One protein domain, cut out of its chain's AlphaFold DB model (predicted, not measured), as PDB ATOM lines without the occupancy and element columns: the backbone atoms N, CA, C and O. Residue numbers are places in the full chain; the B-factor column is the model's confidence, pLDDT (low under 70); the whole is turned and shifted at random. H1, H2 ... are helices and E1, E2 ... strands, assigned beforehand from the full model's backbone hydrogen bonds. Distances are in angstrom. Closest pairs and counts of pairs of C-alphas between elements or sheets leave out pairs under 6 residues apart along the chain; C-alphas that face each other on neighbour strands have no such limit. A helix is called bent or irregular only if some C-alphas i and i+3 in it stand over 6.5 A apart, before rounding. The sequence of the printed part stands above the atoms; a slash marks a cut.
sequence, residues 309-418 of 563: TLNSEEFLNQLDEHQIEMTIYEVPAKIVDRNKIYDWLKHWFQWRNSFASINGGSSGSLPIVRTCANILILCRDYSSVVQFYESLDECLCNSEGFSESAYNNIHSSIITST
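Overview. This is residues 309 to 418 of the 563 residues of an uncharacterized protein of Rhizophagus irregularis (UniProt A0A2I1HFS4). A small two-stranded hairpin, E1 and E2, sits with the helix H4 in the middle of the model, between a helical hairpin of H2 and the long H3 on one side and the helix H5 out on the other. The short H1 packs near the far end of H3, and the tip of the strand hairpin, residues 370 to 375, sticks out. The printed part has 110 residues, with five named helices and two named strands in the order H1 H2 H3 E1 E2 H4 H5; the sheet, E1 - E2, is antiparallel and the class is mostly helix. The whole is compact, with a radius of gyration of the C-alphas of 14.8 A and spans of 38 by 35 by 28 A.

Arrangement. E1, residues 368 to 370, and E2, residues 375 to 379, form a hairpin, antiparallel at 164 degrees; N 368 and O 377 are 2.9 A apart and N 370 and O 375 2.8 A, both within hydrogen-bond range. E2 and H4, residues 385 to 399, are near each other, with 5 pairs of C-alphas within 10 A. E1 is only just apart from H4, closest 8.2 A. H3, residues 332 to 352, only just touches H4, with 3 pairs of C-alphas within 8 A, the closest those of Trp 344 and Val 385 at 6.4 A; they run the same way at a steep tilt of 66 degrees. H3 touches H2, residues 321 to 329, with its residues 334 to 339 alone, closest C-alphas Ile 328 and Arg 338 at 5.5 A; this helical hairpin runs opposite ways at a steep tilt of 39 degrees. H1, residues 312 to 316, touches H3 at residues 346 to 350 alone, closest C-alphas Ser 312 and Phe 349 at 5.9 A. H5, residues 404 to 418, is close to H4 but not clearly touching, closest C-alphas Asn 398 and Ala 406 at 7.0 A; they run opposite ways at a shallow tilt of 33 degrees, only just short of steep. H5 is apart from H1, H2, H3, E1 and E2. Every O i to N i+4 pair is within hydrogen-bond range in H1, H2, H4 and H5; in H3 it is 15 of 17.

Along the chain. H1 begins at C-alpha 312, (7.378, 1.394, -18.579), and is 6.1 A long; H2 measures 12.2 A. H3, 30.5 A, begins at C-alpha 332, (14.391, -14.255, 5.406); it is irregular, with C-alphas 333 and 336 7.9 A apart, and has a kink of 25 degrees near residue 339. E1 is 6.8 A, E2 13.1 A and H4 20.8 A. H5, 21.2 A, ends at C-alpha 418, (23.988, 14.968, 8.245).

Size, cuts and confidence. The C-alphas farthest apart, those of His 322 and Thr 416, are 40.1 A apart. The printed part has no cut. The link H3 to E1, residues 353 to 367, is long. Mean pLDDT of the printed part is 79.5; residues 355 to 362 and 400 to 418 are under 70.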
ATOM      1  N   THR A 309      13.172   5.484 -26.356       73.50
ATOM      2  CA  THR A 309      12.255   5.629 -25.230       73.50
ATOM      3  C   THR A 309      11.583   4.281 -24.993       73.50
ATOM      4  O   THR A 309      10.762   3.838 -25.792       73.50
ATOM      5  N   LEU A 310      11.971   3.605 -23.912       74.69
ATOM      6  CA  LEU A 310      11.300   2.394 -23.447       74.69
ATOM      7  C   LEU A 310       9.994   2.780 -22.753       74.69
ATOM      8  O   LEU A 310       9.975   3.653 -21.884       74.69
ATOM      9  N   ASN A 311       8.900   2.118 -23.125       85.38
ATOM     10  CA  ASN A 311       7.674   2.188 -22.340       85.38
ATOM     11  C   ASN A 311       7.904   1.458 -21.006       85.38
ATOM     12  O   ASN A 311       8.481   0.375 -20.982       85.38
ATOM     13  N   SER A 312       7.408   2.024 -19.907       81.44
ATOM     14  CA  SER A 312       7.378   1.394 -18.579       81.44
ATOM     15  C   SER A 312       6.934  -0.077 -18.580       81.44
ATOM     16  O   SER A 312       7.539  -0.888 -17.891       81.44
ATOM     17  N   GLU A 313       5.916  -0.440 -19.367       85.38
ATOM     18  CA  GLU A 313       5.411  -1.813 -19.458       85.38
ATOM     19  C   GLU A 313       6.439  -2.734 -20.124       85.38
ATOM     20  O   GLU A 313       6.679  -3.842 -19.661       85.38
ATOM     21  N   GLU A 314       7.095  -2.252 -21.181       86.25
ATOM     22  CA  GLU A 314       8.156  -2.989 -21.867       86.25
ATOM     23  C   GLU A 314       9.378  -3.172 -20.962       86.25
ATOM     24  O   GLU A 314       9.953  -4.253 -20.942       86.25
ATOM     25  N   PHE A 315       9.728  -2.151 -20.174       85.69
ATOM     26  CA  PHE A 315      10.791  -2.239 -19.176       85.69
ATOM     27  C   PHE A 315      10.453  -3.246 -18.069       85.69
ATOM     28  O   PHE A 315      11.256  -4.127 -17.785       85.69
ATOM     29  N   LEU A 316       9.255  -3.166 -17.477       85.62
ATOM     30  CA  LEU A 316       8.827  -4.098 -16.429       85.62
ATOM     31  C   LEU A 316       8.786  -5.548 -16.931       85.62
ATOM     32  O   LEU A 316       9.163  -6.448 -16.193       85.62
ATOM     33  N   ASN A 317       8.397  -5.771 -18.188       88.88
ATOM     34  CA  ASN A 317       8.392  -7.102 -18.803       88.88
ATOM     35  C   ASN A 317       9.799  -7.660 -19.091       88.88
ATOM     36  O   ASN A 317       9.924  -8.849 -19.377       88.88
ATOM     37  N   GLN A 318      10.842  -6.823 -19.066       87.62
ATOM     38  CA  GLN A 318      12.238  -7.260 -19.192       87.62
ATOM     39  C   GLN A 318      12.857  -7.645 -17.846       87.62
ATOM     40  O   GLN A 318      13.921  -8.260 -17.833       87.62
ATOM     41  N   LEU A 319      12.210  -7.298 -16.730       88.25
ATOM     42  CA  LEU A 319      12.676  -7.689 -15.408       88.25
ATOM     43  C   LEU A 319      12.489  -9.193 -15.212       88.25
ATOM     44  O   LEU A 319      11.399  -9.731 -15.413       88.25
ATOM     45  N   ASP A 320      13.554  -9.866 -14.785       88.94
ATOM     46  CA  ASP A 320      13.497 -11.273 -14.418       88.94
ATOM     47  C   ASP A 320      12.799 -11.412 -13.056       88.94
ATOM     48  O   ASP A 320      13.415 -11.306 -11.994       88.94
ATOM     49  N   GLU A 321      11.475 -11.614 -13.079       91.44
ATOM     50  CA  GLU A 321      10.684 -11.748 -11.851       91.44
ATOM     51  C   GLU A 321      11.202 -12.875 -10.950       91.44
ATOM     52  O   GLU A 321      11.131 -12.749  -9.728       91.44
ATOM     53  N   HIS A 322      11.775 -13.939 -11.524       90.88
ATOM     54  CA  HIS A 322      12.302 -15.050 -10.744       90.88
ATOM     55  C   HIS A 322      13.562 -14.651  -9.973       90.88
ATOM     56  O   HIS A 322      13.667 -14.940  -8.780       90.88
ATOM     57  N   GLN A 323      14.498 -13.950 -10.615       87.81
ATOM     58  CA  GLN A 323      15.680 -13.437  -9.921       87.81
ATOM     59  C   GLN A 323      15.327 -12.414  -8.846       87.81
ATOM     60  O   GLN A 323      15.905 -12.433  -7.756       87.81
ATOM     61  N   ILE A 324      14.347 -11.550  -9.116       90.19
ATOM     62  CA  ILE A 324      13.892 -10.579  -8.124       90.19
ATOM     63  C   ILE A 324      13.273 -11.297  -6.925       90.19
ATOM     64  O   ILE A 324      13.612 -10.974  -5.786       90.19
ATOM     65  N   GLU A 325      12.429 -12.307  -7.152       91.75
ATOM     66  CA  GLU A 325      11.910 -13.153  -6.076       91.75
ATOM     67  C   GLU A 325      13.051 -13.803  -5.287       91.75
ATOM     68  O   GLU A 325      13.094 -13.661  -4.065       91.75
ATOM     69  N   MET A 326      14.015 -14.449  -5.953       89.06
ATOM     70  CA  MET A 326      15.172 -15.049  -5.276       89.06
ATOM     71  C   MET A 326      15.914 -14.030  -4.407       89.06
ATOM     72  O   MET A 326      16.225 -14.320  -3.253       89.06
ATOM     73  N   THR A 327      16.119 -12.818  -4.918       88.69
ATOM     74  CA  THR A 327      16.795 -11.745  -4.186       88.69
ATOM     75  C   THR A 327      15.966 -11.257  -2.997       88.69
ATOM     76  O   THR A 327      16.500 -10.984  -1.926       88.69
ATOM     77  N   ILE A 328      14.639 -11.195  -3.110       89.06
ATOM     78  CA  ILE A 328      13.760 -10.867  -1.980       89.06
ATOM     79  C   ILE A 328      13.847 -11.945  -0.887       89.06
ATOM     80  O   ILE A 328      13.933 -11.605   0.297       89.06
ATOM     81  N   TYR A 329      13.862 -13.225  -1.271       91.44
ATOM     82  CA  TYR A 329      13.859 -14.370  -0.351       91.44
ATOM     83  C   TYR A 329      15.234 -14.750   0.213       91.44
ATOM     84  O   TYR A 329      15.292 -15.490   1.195       91.44
ATOM     85  N   GLU A 330      16.324 -14.231  -0.353       90.75
ATOM     86  CA  GLU A 330      17.700 -14.525   0.066       90.75
ATOM     87  C   GLU A 330      17.944 -14.257   1.560       90.75
ATOM     88  O   GLU A 330      18.648 -15.020   2.219       90.75
ATOM     89  N   VAL A 331      17.334 -13.202   2.118       90.62
ATOM     90  CA  VAL A 331      17.475 -12.869   3.543       90.62
ATOM     91  C   VAL A 331      16.112 -12.899   4.240       90.62
ATOM     92  O   VAL A 331      15.409 -11.882   4.259       90.62
ATOM     93  N   PRO A 332      15.735 -14.034   4.871       92.44
ATOM     94  CA  PRO A 332      14.391 -14.255   5.406       92.44
ATOM     95  C   PRO A 332      13.885 -13.173   6.361       92.44
ATOM     96  O   PRO A 332      12.723 -12.776   6.295       92.44
ATOM     97  N   ALA A 333      14.769 -12.639   7.208       93.81
ATOM     98  CA  ALA A 333      14.433 -11.591   8.172       93.81
ATOM     99  C   ALA A 333      13.967 -10.274   7.522       93.81
ATOM    100  O   ALA A 333      13.370  -9.438   8.191       93.81
ATOM    101  N   LYS A 334      14.243 -10.079   6.226       91.69
ATOM    102  CA  LYS A 334      14.054  -8.816   5.499       91.69
ATOM    103  C   LYS A 334      13.058  -8.935   4.345       91.69
ATOM    104  O   LYS A 334      12.880  -7.977   3.598       91.69
ATOM    105  N   ILE A 335      12.385 -10.081   4.211       93.75
ATOM    106  CA  ILE A 335      11.414 -10.352   3.137       93.75
ATOM    107  C   ILE A 335      10.315  -9.283   3.088       93.75
ATOM    108  O   ILE A 335       9.940  -8.844   2.004       93.75
ATOM    109  N   VAL A 336       9.788  -8.858   4.243       95.12
ATOM    110  CA  VAL A 336       8.682  -7.885   4.306       95.12
ATOM    111  C   VAL A 336       9.119  -6.523   3.764       95.12
ATOM    112  O   VAL A 336       8.427  -5.954   2.921       95.12
ATOM    113  N   ASP A 337      10.287  -6.035   4.181       93.19
ATOM    114  CA  ASP A 337      10.817  -4.749   3.721       93.19
ATOM    115  C   ASP A 337      11.237  -4.802   2.249       93.19
ATOM    116  O   ASP A 337      10.915  -3.895   1.488       93.19
ATOM    117  N   ARG A 338      11.897  -5.888   1.819       92.56
ATOM    118  CA  ARG A 338      12.295  -6.087   0.416       92.56
ATOM    119  C   ARG A 338      11.075  -6.126  -0.514       92.56
ATOM    120  O   ARG A 338      11.078  -5.430  -1.526       92.56
ATOM    121  N   ASN A 339      10.013  -6.847  -0.139       94.31
ATOM    122  CA  ASN A 339       8.749  -6.848  -0.887       94.31
ATOM    123  C   ASN A 339       8.111  -5.461  -0.929       94.31
ATOM    124  O   ASN A 339       7.734  -4.995  -1.996       94.31
ATOM    125  N   LYS A 340       8.045  -4.766   0.211       95.62
ATOM    126  CA  LYS A 340       7.486  -3.412   0.294       95.62
ATOM    127  C   LYS A 340       8.207  -2.437  -0.645       95.62
ATOM    128  O   LYS A 340       7.546  -1.695  -1.365       95.62
ATOM    129  N   ILE A 341       9.543  -2.447  -0.661       94.75
ATOM    130  CA  ILE A 341      10.346  -1.608  -1.564       94.75
ATOM    131  C   ILE A 341      10.121  -1.998  -3.030       94.75
ATOM    132  O   ILE A 341       9.975  -1.123  -3.884       94.75
ATOM    133  N   TYR A 342      10.045  -3.294  -3.334       94.62
ATOM    134  CA  TYR A 342       9.786  -3.760  -4.695       94.62
ATOM    135  C   TYR A 342       8.382  -3.382  -5.195       94.62
ATOM    136  O   TYR A 342       8.234  -2.900  -6.318       94.62
ATOM    137  N   ASP A 343       7.360  -3.505  -4.348       95.12
ATOM    138  CA  ASP A 343       5.995  -3.064  -4.647       95.12
ATOM    139  C   ASP A 343       5.945  -1.555  -4.901       95.12
ATOM    140  O   ASP A 343       5.288  -1.090  -5.839       95.12
ATOM    141  N   TRP A 344       6.681  -0.775  -4.104       96.25
ATOM    142  CA  TRP A 344       6.818   0.660  -4.324       96.25
ATOM    143  C   TRP A 344       7.479   0.969  -5.663       96.25
ATOM    144  O   TRP A 344       6.986   1.848  -6.371       96.25
ATOM    145  N   LEU A 345       8.531   0.236  -6.040       94.12
ATOM    146  CA  LEU A 345       9.202   0.376  -7.332       94.12
ATOM    147  C   LEU A 345       8.256   0.048  -8.500       94.12
ATOM    148  O   LEU A 345       8.145   0.844  -9.433       94.12
ATOM    149  N   LYS A 346       7.516  -1.070  -8.429       92.94
ATOM    150  CA  LYS A 346       6.495  -1.433  -9.430       92.94
ATOM    151  C   LYS A 346       5.451  -0.327  -9.583       92.94
ATOM    152  O   LYS A 346       5.148   0.092 -10.701       92.94
ATOM    153  N   HIS A 347       4.925   0.173  -8.464       93.75
ATOM    154  CA  HIS A 347       3.927   1.238  -8.481       93.75
ATOM    155  C   HIS A 347       4.503   2.555  -9.022       93.75
ATOM    156  O   HIS A 347       3.824   3.249  -9.776       93.75
ATOM    157  N   TRP A 348       5.766   2.876  -8.728       92.62
ATOM    158  CA  TRP A 348       6.433   4.059  -9.273       92.62
ATOM    159  C   TRP A 348       6.518   4.015 -10.803       92.62
ATOM    160  O   TRP A 348       6.133   4.981 -11.459       92.62
ATOM    161  N   PHE A 349       6.926   2.883 -11.394       88.56
ATOM    162  CA  PHE A 349       6.977   2.731 -12.856       88.56
ATOM    163  C   PHE A 349       5.607   2.911 -13.520       88.56
ATOM    164  O   PHE A 349       5.511   3.521 -14.587       88.56
ATOM    165  N   GLN A 350       4.543   2.419 -12.885       87.69
ATOM    166  CA  GLN A 350       3.171   2.606 -13.364       87.69
ATOM    167  C   GLN A 350       2.722   4.069 -13.231       87.69
ATOM    168  O   GLN A 350       2.093   4.622 -14.138       87.69
ATOM    169  N   TRP A 351       3.065   4.708 -12.110       87.25
ATOM    170  CA  TRP A 351       2.666   6.072 -11.781       87.25
ATOM    171  C   TRP A 351       3.396   7.131 -12.617       87.25
ATOM    172  O   TRP A 351       2.768   8.104 -13.037       87.25
ATOM    173  N   ARG A 352       4.683   6.928 -12.936       79.62
ATOM    174  CA  ARG A 352       5.536   7.898 -13.649       79.62
ATOM    175  C   ARG A 352       4.989   8.318 -15.015       79.62
ATOM    176  O   ARG A 352       5.195   9.451 -15.434       79.62
ATOM    177  N   ASN A 353       4.235   7.457 -15.697       72.06
ATOM    178  CA  ASN A 353       3.607   7.832 -16.971       72.06
ATOM    179  C   ASN A 353       2.453   8.836 -16.818       72.06
ATOM    180  O   ASN A 353       1.970   9.361 -17.818       72.06
ATOM    181  N   SER A 354       1.971   9.064 -15.593       72.50
ATOM    182  CA  SER A 354       0.722   9.784 -15.333       72.50
ATOM    183  C   SER A 354       0.909  11.215 -14.816       72.50
ATOM    184  O   SER A 354      -0.051  11.982 -14.867       72.50
ATOM    185  N   PHE A 355       2.097  11.614 -14.340       57.31
ATOM    186  CA  PHE A 355       2.299  12.928 -13.711       57.31
ATOM    187  C   PHE A 355       3.630  13.598 -14.070       57.31
ATOM    188  O   PHE A 355       4.625  12.947 -14.373       57.31
ATOM    189  N   ALA A 356       3.628  14.935 -14.032       57.66
ATOM    190  CA  ALA A 356       4.830  15.756 -14.126       57.66
ATOM    191  C   ALA A 356       5.578  15.770 -12.779       57.66
ATOM    192  O   ALA A 356       4.938  15.767 -11.730       57.66
ATOM    193  N   SER A 357       6.914  15.793 -12.854       62.44
ATOM    194  CA  SER A 357       7.894  15.787 -11.751       62.44
ATOM    195  C   SER A 357       7.440  16.509 -10.468       62.44
ATOM    196  O   SER A 357       6.976  17.653 -10.510       62.44
ATOM    197  N   ILE A 358       7.606  15.832  -9.324       62.00
ATOM    198  CA  ILE A 358       7.404  16.394  -7.983       62.00
ATOM    199  C   ILE A 358       8.734  17.003  -7.524       62.00
ATOM    200  O   ILE A 358       9.700  16.291  -7.291       62.00
ATOM    201  N   ASN A 359       8.784  18.329  -7.376       61.09
ATOM    202  CA  ASN A 359       9.953  19.026  -6.830       61.09
ATOM    203  C   ASN A 359       9.843  19.128  -5.301       61.09
ATOM    204  O   ASN A 359       9.492  20.184  -4.769       61.09
ATOM    205  N   GLY A 360      10.101  18.022  -4.606       65.12
ATOM    206  CA  GLY A 360      10.311  17.981  -3.160       65.12
ATOM    207  C   GLY A 360      11.742  17.535  -2.895       65.12
ATOM    208  O   GLY A 360      12.105  16.424  -3.259       65.12
ATOM    209  N   GLY A 361      12.582  18.406  -2.332       62.22
ATOM    210  CA  GLY A 361      13.927  18.006  -1.915       62.22
ATOM    211  C   GLY A 361      13.811  17.098  -0.696       62.22
ATOM    212  O   GLY A 361      13.426  17.574   0.374       62.22
ATOM    213  N   SER A 362      14.100  15.809  -0.861       66.38
ATOM    214  CA  SER A 362      14.061  14.838   0.230       66.38
ATOM    215  C   SER A 362      15.477  14.631   0.767       66.38
ATOM    216  O   SER A 362      16.420  14.458   0.006       66.38
ATOM    217  N   SER A 363      15.650  14.623   2.086       73.94
ATOM    218  CA  SER A 363      16.944  14.345   2.728       73.94
ATOM    219  C   SER A 363      17.205  12.839   2.907       73.94
ATOM    220  O   SER A 363      17.850  12.439   3.874       73.94
ATOM    221  N   GLY A 364      16.624  11.994   2.049       78.56
ATOM    222  CA  GLY A 364      16.773  10.540   2.109       78.56
ATOM    223  C   GLY A 364      18.062  10.044   1.459       78.56
ATOM    224  O   GLY A 364      18.673  10.724   0.637       78.56
ATOM    225  N   SER A 365      18.466   8.826   1.809       84.31
ATOM    226  CA  SER A 365      19.502   8.102   1.079       84.31
ATOM    227  C   SER A 365      19.071   7.874  -0.375       84.31
ATOM    228  O   SER A 365      17.951   7.425  -0.628       84.31
ATOM    229  N   LEU A 366      19.963   8.150  -1.319       89.88
ATOM    230  CA  LEU A 366      19.679   8.045  -2.745       89.88
ATOM    231  C   LEU A 366      19.933   6.621  -3.281       89.88
ATOM    232  O   LEU A 366      20.950   6.016  -2.933       89.88
ATOM    233  N   PRO A 367      19.061   6.089  -4.159       91.62
ATOM    234  CA  PRO A 367      19.328   4.876  -4.928       91.62
ATOM    235  C   PRO A 367      20.675   4.899  -5.667       91.62
ATOM    236  O   PRO A 367      21.061   5.909  -6.259       91.62
ATOM    237  N   ILE A 368      21.364   3.756  -5.704       90.19
ATOM    238  CA  ILE A 368      22.648   3.592  -6.402       90.19
ATOM    239  C   ILE A 368      22.477   2.593  -7.545       90.19
ATOM    240  O   ILE A 368      21.887   1.533  -7.368       90.19
ATOM    241  N   VAL A 369      23.035   2.899  -8.716       89.25
ATOM    242  CA  VAL A 369      23.011   2.000  -9.879       89.25
ATOM    243  C   VAL A 369      24.429   1.569 -10.231       89.25
ATOM    244  O   VAL A 369      25.315   2.407 -10.392       89.25
ATOM    245  N   ARG A 370      24.640   0.262 -10.412       84.75
ATOM    246  CA  ARG A 370      25.855  -0.311 -11.005       84.75
ATOM    247  C   ARG A 370      25.533  -0.796 -12.411       84.75
ATOM    248  O   ARG A 370      25.110  -1.929 -12.615       84.75
ATOM    249  N   THR A 371      25.736   0.079 -13.390       83.19
ATOM    250  CA  THR A 371      25.381  -0.180 -14.794       83.19
ATOM    251  C   THR A 371      26.188  -1.310 -15.433       83.19
ATOM    252  O   THR A 371      25.696  -1.941 -16.358       83.19
ATOM    253  N   CYS A 372      27.401  -1.595 -14.948       71.56
ATOM    254  CA  CYS A 372      28.231  -2.698 -15.446       71.56
ATOM    255  C   CYS A 372      27.710  -4.088 -15.062       71.56
ATOM    256  O   CYS A 372      27.994  -5.037 -15.784       71.56
ATOM    257  N   ALA A 373      26.970  -4.187 -13.957       80.62
ATOM    258  CA  ALA A 373      26.394  -5.429 -13.447       80.62
ATOM    259  C   ALA A 373      24.865  -5.444 -13.562       80.62
ATOM    260  O   ALA A 373      24.223  -6.348 -13.060       80.62
ATOM    261  N   ASN A 374      24.268  -4.404 -14.154       83.19
ATOM    262  CA  ASN A 374      22.819  -4.211 -14.188       83.19
ATOM    263  C   ASN A 374      22.166  -4.276 -12.792       83.19
ATOM    264  O   ASN A 374      21.051  -4.753 -12.650       83.19
ATOM    265  N   ILE A 375      22.833  -3.762 -11.754       86.62
ATOM    266  CA  ILE A 375      22.322  -3.806 -10.377       86.62
ATOM    267  C   ILE A 375      21.745  -2.446  -9.973       86.62
ATOM    268  O   ILE A 375      22.408  -1.413 -10.110       86.62
ATOM    269  N   LEU A 376      20.546  -2.455  -9.393       91.12
ATOM    270  CA  LEU A 376      19.932  -1.323  -8.699       91.12
ATOM    271  C   LEU A 376      19.936  -1.583  -7.188       91.12
ATOM    272  O   LEU A 376      19.364  -2.555  -6.709       91.12
ATOM    273  N   ILE A 377      20.564  -0.698  -6.423       91.75
ATOM    274  CA  ILE A 377      20.651  -0.770  -4.964       91.75
ATOM    275  C   ILE A 377      19.706   0.282  -4.382       91.75
ATOM    276  O   ILE A 377      19.874   1.482  -4.604       91.75
ATOM    277  N   LEU A 378      18.706  -0.175  -3.636       92.69
ATOM    278  CA  LEU A 378      17.691   0.644  -2.985       92.69
ATOM    279  C   LEU A 378      17.873   0.587  -1.471       92.69
ATOM    280  O   LEU A 378      18.035  -0.483  -0.894       92.69
ATOM    281  N   CYS A 379      17.808   1.730  -0.808       90.75
ATOM    282  CA  CYS A 379      17.866   1.797   0.648       90.75
ATOM    283  C   CYS A 379      16.560   1.287   1.290       90.75
ATOM    284  O   CYS A 379      15.533   1.149   0.622       90.75
ATOM    285  N   ARG A 380      16.579   0.949   2.579       87.69
ATOM    286  CA  ARG A 380      15.388   0.437   3.295       87.69
ATOM    287  C   ARG A 380      14.753   1.425   4.250       87.69
ATOM    288  O   ARG A 380      13.610   1.237   4.652       87.69
ATOM    289  N   ASP A 381      15.486   2.460   4.605       88.94
ATOM    290  CA  ASP A 381      15.151   3.484   5.587       88.94
ATOM    291  C   ASP A 381      14.158   4.536   5.066       88.94
ATOM    292  O   ASP A 381      13.850   5.509   5.757       88.94
ATOM    293  N   TYR A 382      13.573   4.325   3.884       92.88
ATOM    294  CA  TYR A 382      12.488   5.156   3.380       92.88
ATOM    295  C   TYR A 382      11.268   5.099   4.313       92.88
ATOM    296  O   TYR A 382      10.561   4.091   4.429       92.88
ATOM    297  N   SER A 383      10.975   6.238   4.940       93.00
ATOM    298  CA  SER A 383       9.862   6.401   5.881       93.00
ATOM    299  C   SER A 383       8.490   6.300   5.205       93.00
ATOM    300  O   SER A 383       7.502   5.914   5.835       93.00
ATOM    301  N   SER A 384       8.411   6.622   3.910       94.69
ATOM    302  CA  SER A 384       7.174   6.621   3.133       94.69
ATOM    303  C   SER A 384       7.422   6.360   1.647       94.69
ATOM    304  O   SER A 384       8.518   6.574   1.132       94.69
ATOM    305  N   VAL A 385       6.360   5.959   0.942       94.19
ATOM    306  CA  VAL A 385       6.377   5.790  -0.518       94.19
ATOM    307  C   VAL A 385       6.678   7.104  -1.253       94.19
ATOM    308  O   VAL A 385       7.324   7.092  -2.292       94.19
ATOM    309  N   VAL A 386       6.257   8.244  -0.691       93.25
ATOM    310  CA  VAL A 386       6.508   9.571  -1.274       93.25
ATOM    311  C   VAL A 386       7.999   9.886  -1.236       93.25
ATOM    312  O   VAL A 386       8.560  10.229  -2.268       93.25
ATOM    313  N   GLN A 387       8.656   9.667  -0.091       92.19
ATOM    314  CA  GLN A 387      10.106   9.852   0.038       92.19
ATOM    315  C   GLN A 387      10.880   8.943  -0.928       92.19
ATOM    316  O   GLN A 387      11.851   9.376  -1.542       92.19
ATOM    317  N   PHE A 388      10.436   7.693  -1.088       94.38
ATOM    318  CA  PHE A 388      11.019   6.762  -2.052       94.38
ATOM    319  C   PHE A 388      10.891   7.277  -3.499       94.38
ATOM    320  O   PHE A 388      11.849   7.200  -4.265       94.38
ATOM    321  N   TYR A 389       9.739   7.849  -3.869       93.75
ATOM    322  CA  TYR A 389       9.512   8.403  -5.213       93.75
ATOM    323  C   TYR A 389      10.323   9.664  -5.470       93.75
ATOM    324  O   TYR A 389      10.930   9.771  -6.530       93.75
ATOM    325  N   GLU A 390      10.375  10.572  -4.498       90.62
ATOM    326  CA  GLU A 390      11.208  11.774  -4.570       90.62
ATOM    327  C   GLU A 390      12.687  11.403  -4.717       90.62
ATOM    328  O   GLU A 390      13.361  11.948  -5.583       90.62
ATOM    329  N   SER A 391      13.168  10.406  -3.966       91.44
ATOM    330  CA  SER A 391      14.558   9.933  -4.059       91.44
ATOM    331  C   SER A 391      14.873   9.312  -5.427       91.44
ATOM    332  O   SER A 391      15.942   9.550  -5.987       91.44
ATOM    333  N   LEU A 392      13.948   8.531  -6.002       92.06
ATOM    334  CA  LEU A 392      14.106   7.976  -7.354       92.06
ATOM    335  C   LEU A 392      14.097   9.064  -8.432       92.06
ATOM    336  O   LEU A 392      14.945   9.041  -9.327       92.06
ATOM    337  N   ASP A 393      13.156  10.005  -8.357       89.25
ATOM    338  CA  ASP A 393      13.074  11.120  -9.300       89.25
ATOM    339  C   ASP A 393      14.321  12.004  -9.203       89.25
ATOM    340  O   ASP A 393      14.895  12.348 -10.236       89.25
ATOM    341  N   GLU A 394      14.804  12.297  -7.993       88.00
ATOM    342  CA  GLU A 394      16.044  13.035  -7.763       88.00
ATOM    343  C   GLU A 394      17.247  12.312  -8.377       88.00
ATOM    344  O   GLU A 394      18.003  12.919  -9.141       88.00
ATOM    345  N   CYS A 395      17.399  11.007  -8.135       89.00
ATOM    346  CA  CYS A 395      18.446  10.203  -8.768       89.00
ATOM    347  C   CYS A 395      18.385  10.271 -10.289       89.00
ATOM    348  O   CYS A 395      19.410  10.432 -10.943       89.00
ATOM    349  N   LEU A 396      17.194  10.162 -10.872       85.38
ATOM    350  CA  LEU A 396      17.043  10.121 -12.321       85.38
ATOM    351  C   LEU A 396      17.251  11.487 -12.964       85.38
ATOM    352  O   LEU A 396      17.935  11.572 -13.982       85.38
ATOM    353  N   CYS A 397      16.735  12.554 -12.358       81.31
ATOM    354  CA  CYS A 397      16.978  13.923 -12.800       81.31
ATOM    355  C   CYS A 397      18.465  14.289 -12.726       81.31
ATOM    356  O   CYS A 397      18.956  14.997 -13.601       81.31
ATOM    357  N   ASN A 398      19.188  13.762 -11.735       79.62
ATOM    358  CA  ASN A 398      20.626  13.984 -11.583       79.62
ATOM    359  C   ASN A 398      21.503  12.939 -12.298       79.62
ATOM    360  O   ASN A 398      22.717  13.113 -12.376       79.62
ATOM    361  N   SER A 399      20.911  11.877 -12.854       76.75
ATOM    362  CA  SER A 399      21.625  10.866 -13.650       76.75
ATOM    363  C   SER A 399      21.929  11.324 -15.080       76.75
ATOM    364  O   SER A 399      22.760  10.720 -15.768       76.75
ATOM    365  N   GLU A 400      21.262  12.383 -15.557       59.75
ATOM    366  CA  GLU A 400      21.412  12.859 -16.929       59.75
ATOM    367  C   GLU A 400      22.751  13.569 -17.141       59.75
ATOM    368  O   GLU A 400      22.931  14.764 -16.916       59.75
ATOM    369  N   GLY A 401      23.698  12.793 -17.666       55.19
ATOM    370  CA  GLY A 401      25.064  13.235 -17.866       55.19
ATOM    371  C   GLY A 401      25.827  13.100 -16.563       55.19
ATOM    372  O   GLY A 401      25.543  13.788 -15.593       55.19
ATOM    373  N   PHE A 402      26.833  12.230 -16.574       43.38
ATOM    374  CA  PHE A 402      27.862  12.174 -15.547       43.38
ATOM    375  C   PHE A 402      28.579  13.536 -15.515       43.38
ATOM    376  O   PHE A 402      29.577  13.765 -16.191       43.38
ATOM    377  N   SER A 403      27.970  14.498 -14.830       47.47
ATOM    378  CA  SER A 403      28.564  15.755 -14.440       47.47
ATOM    379  C   SER A 403      29.068  15.499 -13.040       47.47
ATOM    380  O   SER A 403      28.306  15.524 -12.077       47.47
ATOM    381  N   GLU A 404      30.358  15.222 -12.944       41.16
ATOM    382  CA  GLU A 404      31.084  15.075 -11.684       41.16
ATOM    383  C   GLU A 404      30.761  16.230 -10.718       41.16
ATOM    384  O   GLU A 404      30.542  16.021  -9.532       41.16
ATOM    385  N   SER A 405      30.565  17.441 -11.256       43.84
ATOM    386  CA  SER A 405      30.125  18.603 -10.479       43.84
ATOM    387  C   SER A 405      28.710  18.478  -9.890       43.84
ATOM    388  O   SER A 405      28.480  18.941  -8.779       43.84
ATOM    389  N   ALA A 406      27.761  17.840 -10.585       48.28
ATOM    390  CA  ALA A 406      26.415  17.609 -10.056       48.28
ATOM    391  C   ALA A 406      26.431  16.528  -8.965       48.28
ATOM    392  O   ALA A 406      25.827  16.716  -7.910       48.28
ATOM    393  N   TYR A 407      27.193  15.451  -9.178       46.12
ATOM    394  CA  TYR A 407      27.374  14.389  -8.189       46.12
ATOM    395  C   TYR A 407      28.050  14.908  -6.910       46.12
ATOM    396  O   TYR A 407      27.531  14.702  -5.814       46.12
ATOM    397  N   ASN A 408      29.139  15.672  -7.043       49.88
ATOM    398  CA  ASN A 408      29.851  16.246  -5.900       49.88
ATOM    399  C   ASN A 408      29.002  17.276  -5.145       49.88
ATOM    400  O   ASN A 408      29.073  17.334  -3.918       49.88
ATOM    401  N   ASN A 409      28.146  18.042  -5.832       55.09
ATOM    402  CA  ASN A 409      27.215  18.967  -5.178       55.09
ATOM    403  C   ASN A 409      26.167  18.231  -4.327       55.09
ATOM    404  O   ASN A 409      25.884  18.656  -3.207       55.09
ATOM    405  N   ILE A 410      25.623  17.114  -4.819       54.31
ATOM    406  CA  ILE A 410      24.632  16.305  -4.091       54.31
ATOM    407  C   ILE A 410      25.291  15.582  -2.915       54.31
ATOM    408  O   ILE A 410      24.794  15.649  -1.795       54.31
ATOM    409  N   HIS A 411      26.452  14.963  -3.135       46.53
ATOM    410  CA  HIS A 411      27.208  14.290  -2.079       46.53
ATOM    411  C   HIS A 411      27.606  15.265  -0.958       46.53
ATOM    412  O   HIS A 411      27.407  14.980   0.223       46.53
ATOM    413  N   SER A 412      28.063  16.470  -1.321       52.16
ATOM    414  CA  SER A 412      28.373  17.532  -0.354       52.16
ATOM    415  C   SER A 412      27.133  18.006   0.408       52.16
ATOM    416  O   SER A 412      27.222  18.256   1.609       52.16
ATOM    417  N   SER A 413      25.973  18.090  -0.256       50.84
ATOM    418  CA  SER A 413      24.685  18.455   0.356       50.84
ATOM    419  C   SER A 413      24.184  17.395   1.347       50.84
ATOM    420  O   SER A 413      23.655  17.730   2.405       50.84
ATOM    421  N   ILE A 414      24.384  16.108   1.048       48.94
ATOM    422  CA  ILE A 414      24.022  14.996   1.942       48.94
ATOM    423  C   ILE A 414      24.921  14.986   3.189       48.94
ATOM    424  O   ILE A 414      24.417  14.825   4.303       48.94
ATOM    425  N   ILE A 415      26.230  15.221   3.028       47.22
ATOM    426  CA  ILE A 415      27.194  15.273   4.142       47.22
ATOM    427  C   ILE A 415      26.949  16.485   5.051       47.22
ATOM    428  O   ILE A 415      26.968  16.355   6.273       47.22
ATOM    429  N   THR A 416      26.690  17.664   4.479       45.19
ATOM    430  CA  THR A 416      26.402  18.872   5.276       45.19
ATOM    431  C   THR A 416      25.077  18.753   6.029       45.19
ATOM    432  O   THR A 416      25.030  19.045   7.221       45.19
ATOM    433  N   SER A 417      24.039  18.205   5.390       43.19
ATOM    434  CA  SER A 417      22.756  17.881   6.032       43.19
ATOM    435  C   SER A 417      22.913  16.950   7.246       43.19
ATOM    436  O   SER A 417      22.325  17.184   8.301       43.19
ATOM    437  N   THR A 418      23.749  15.912   7.139       43.09
ATOM    438  CA  THR A 418      23.988  14.968   8.245       43.09
ATOM    439  C   THR A 418      24.860  15.553   9.360       43.09
ATOM    440  O   THR A 418      24.627  15.242  10.530       43.09
TER     441      THR A 418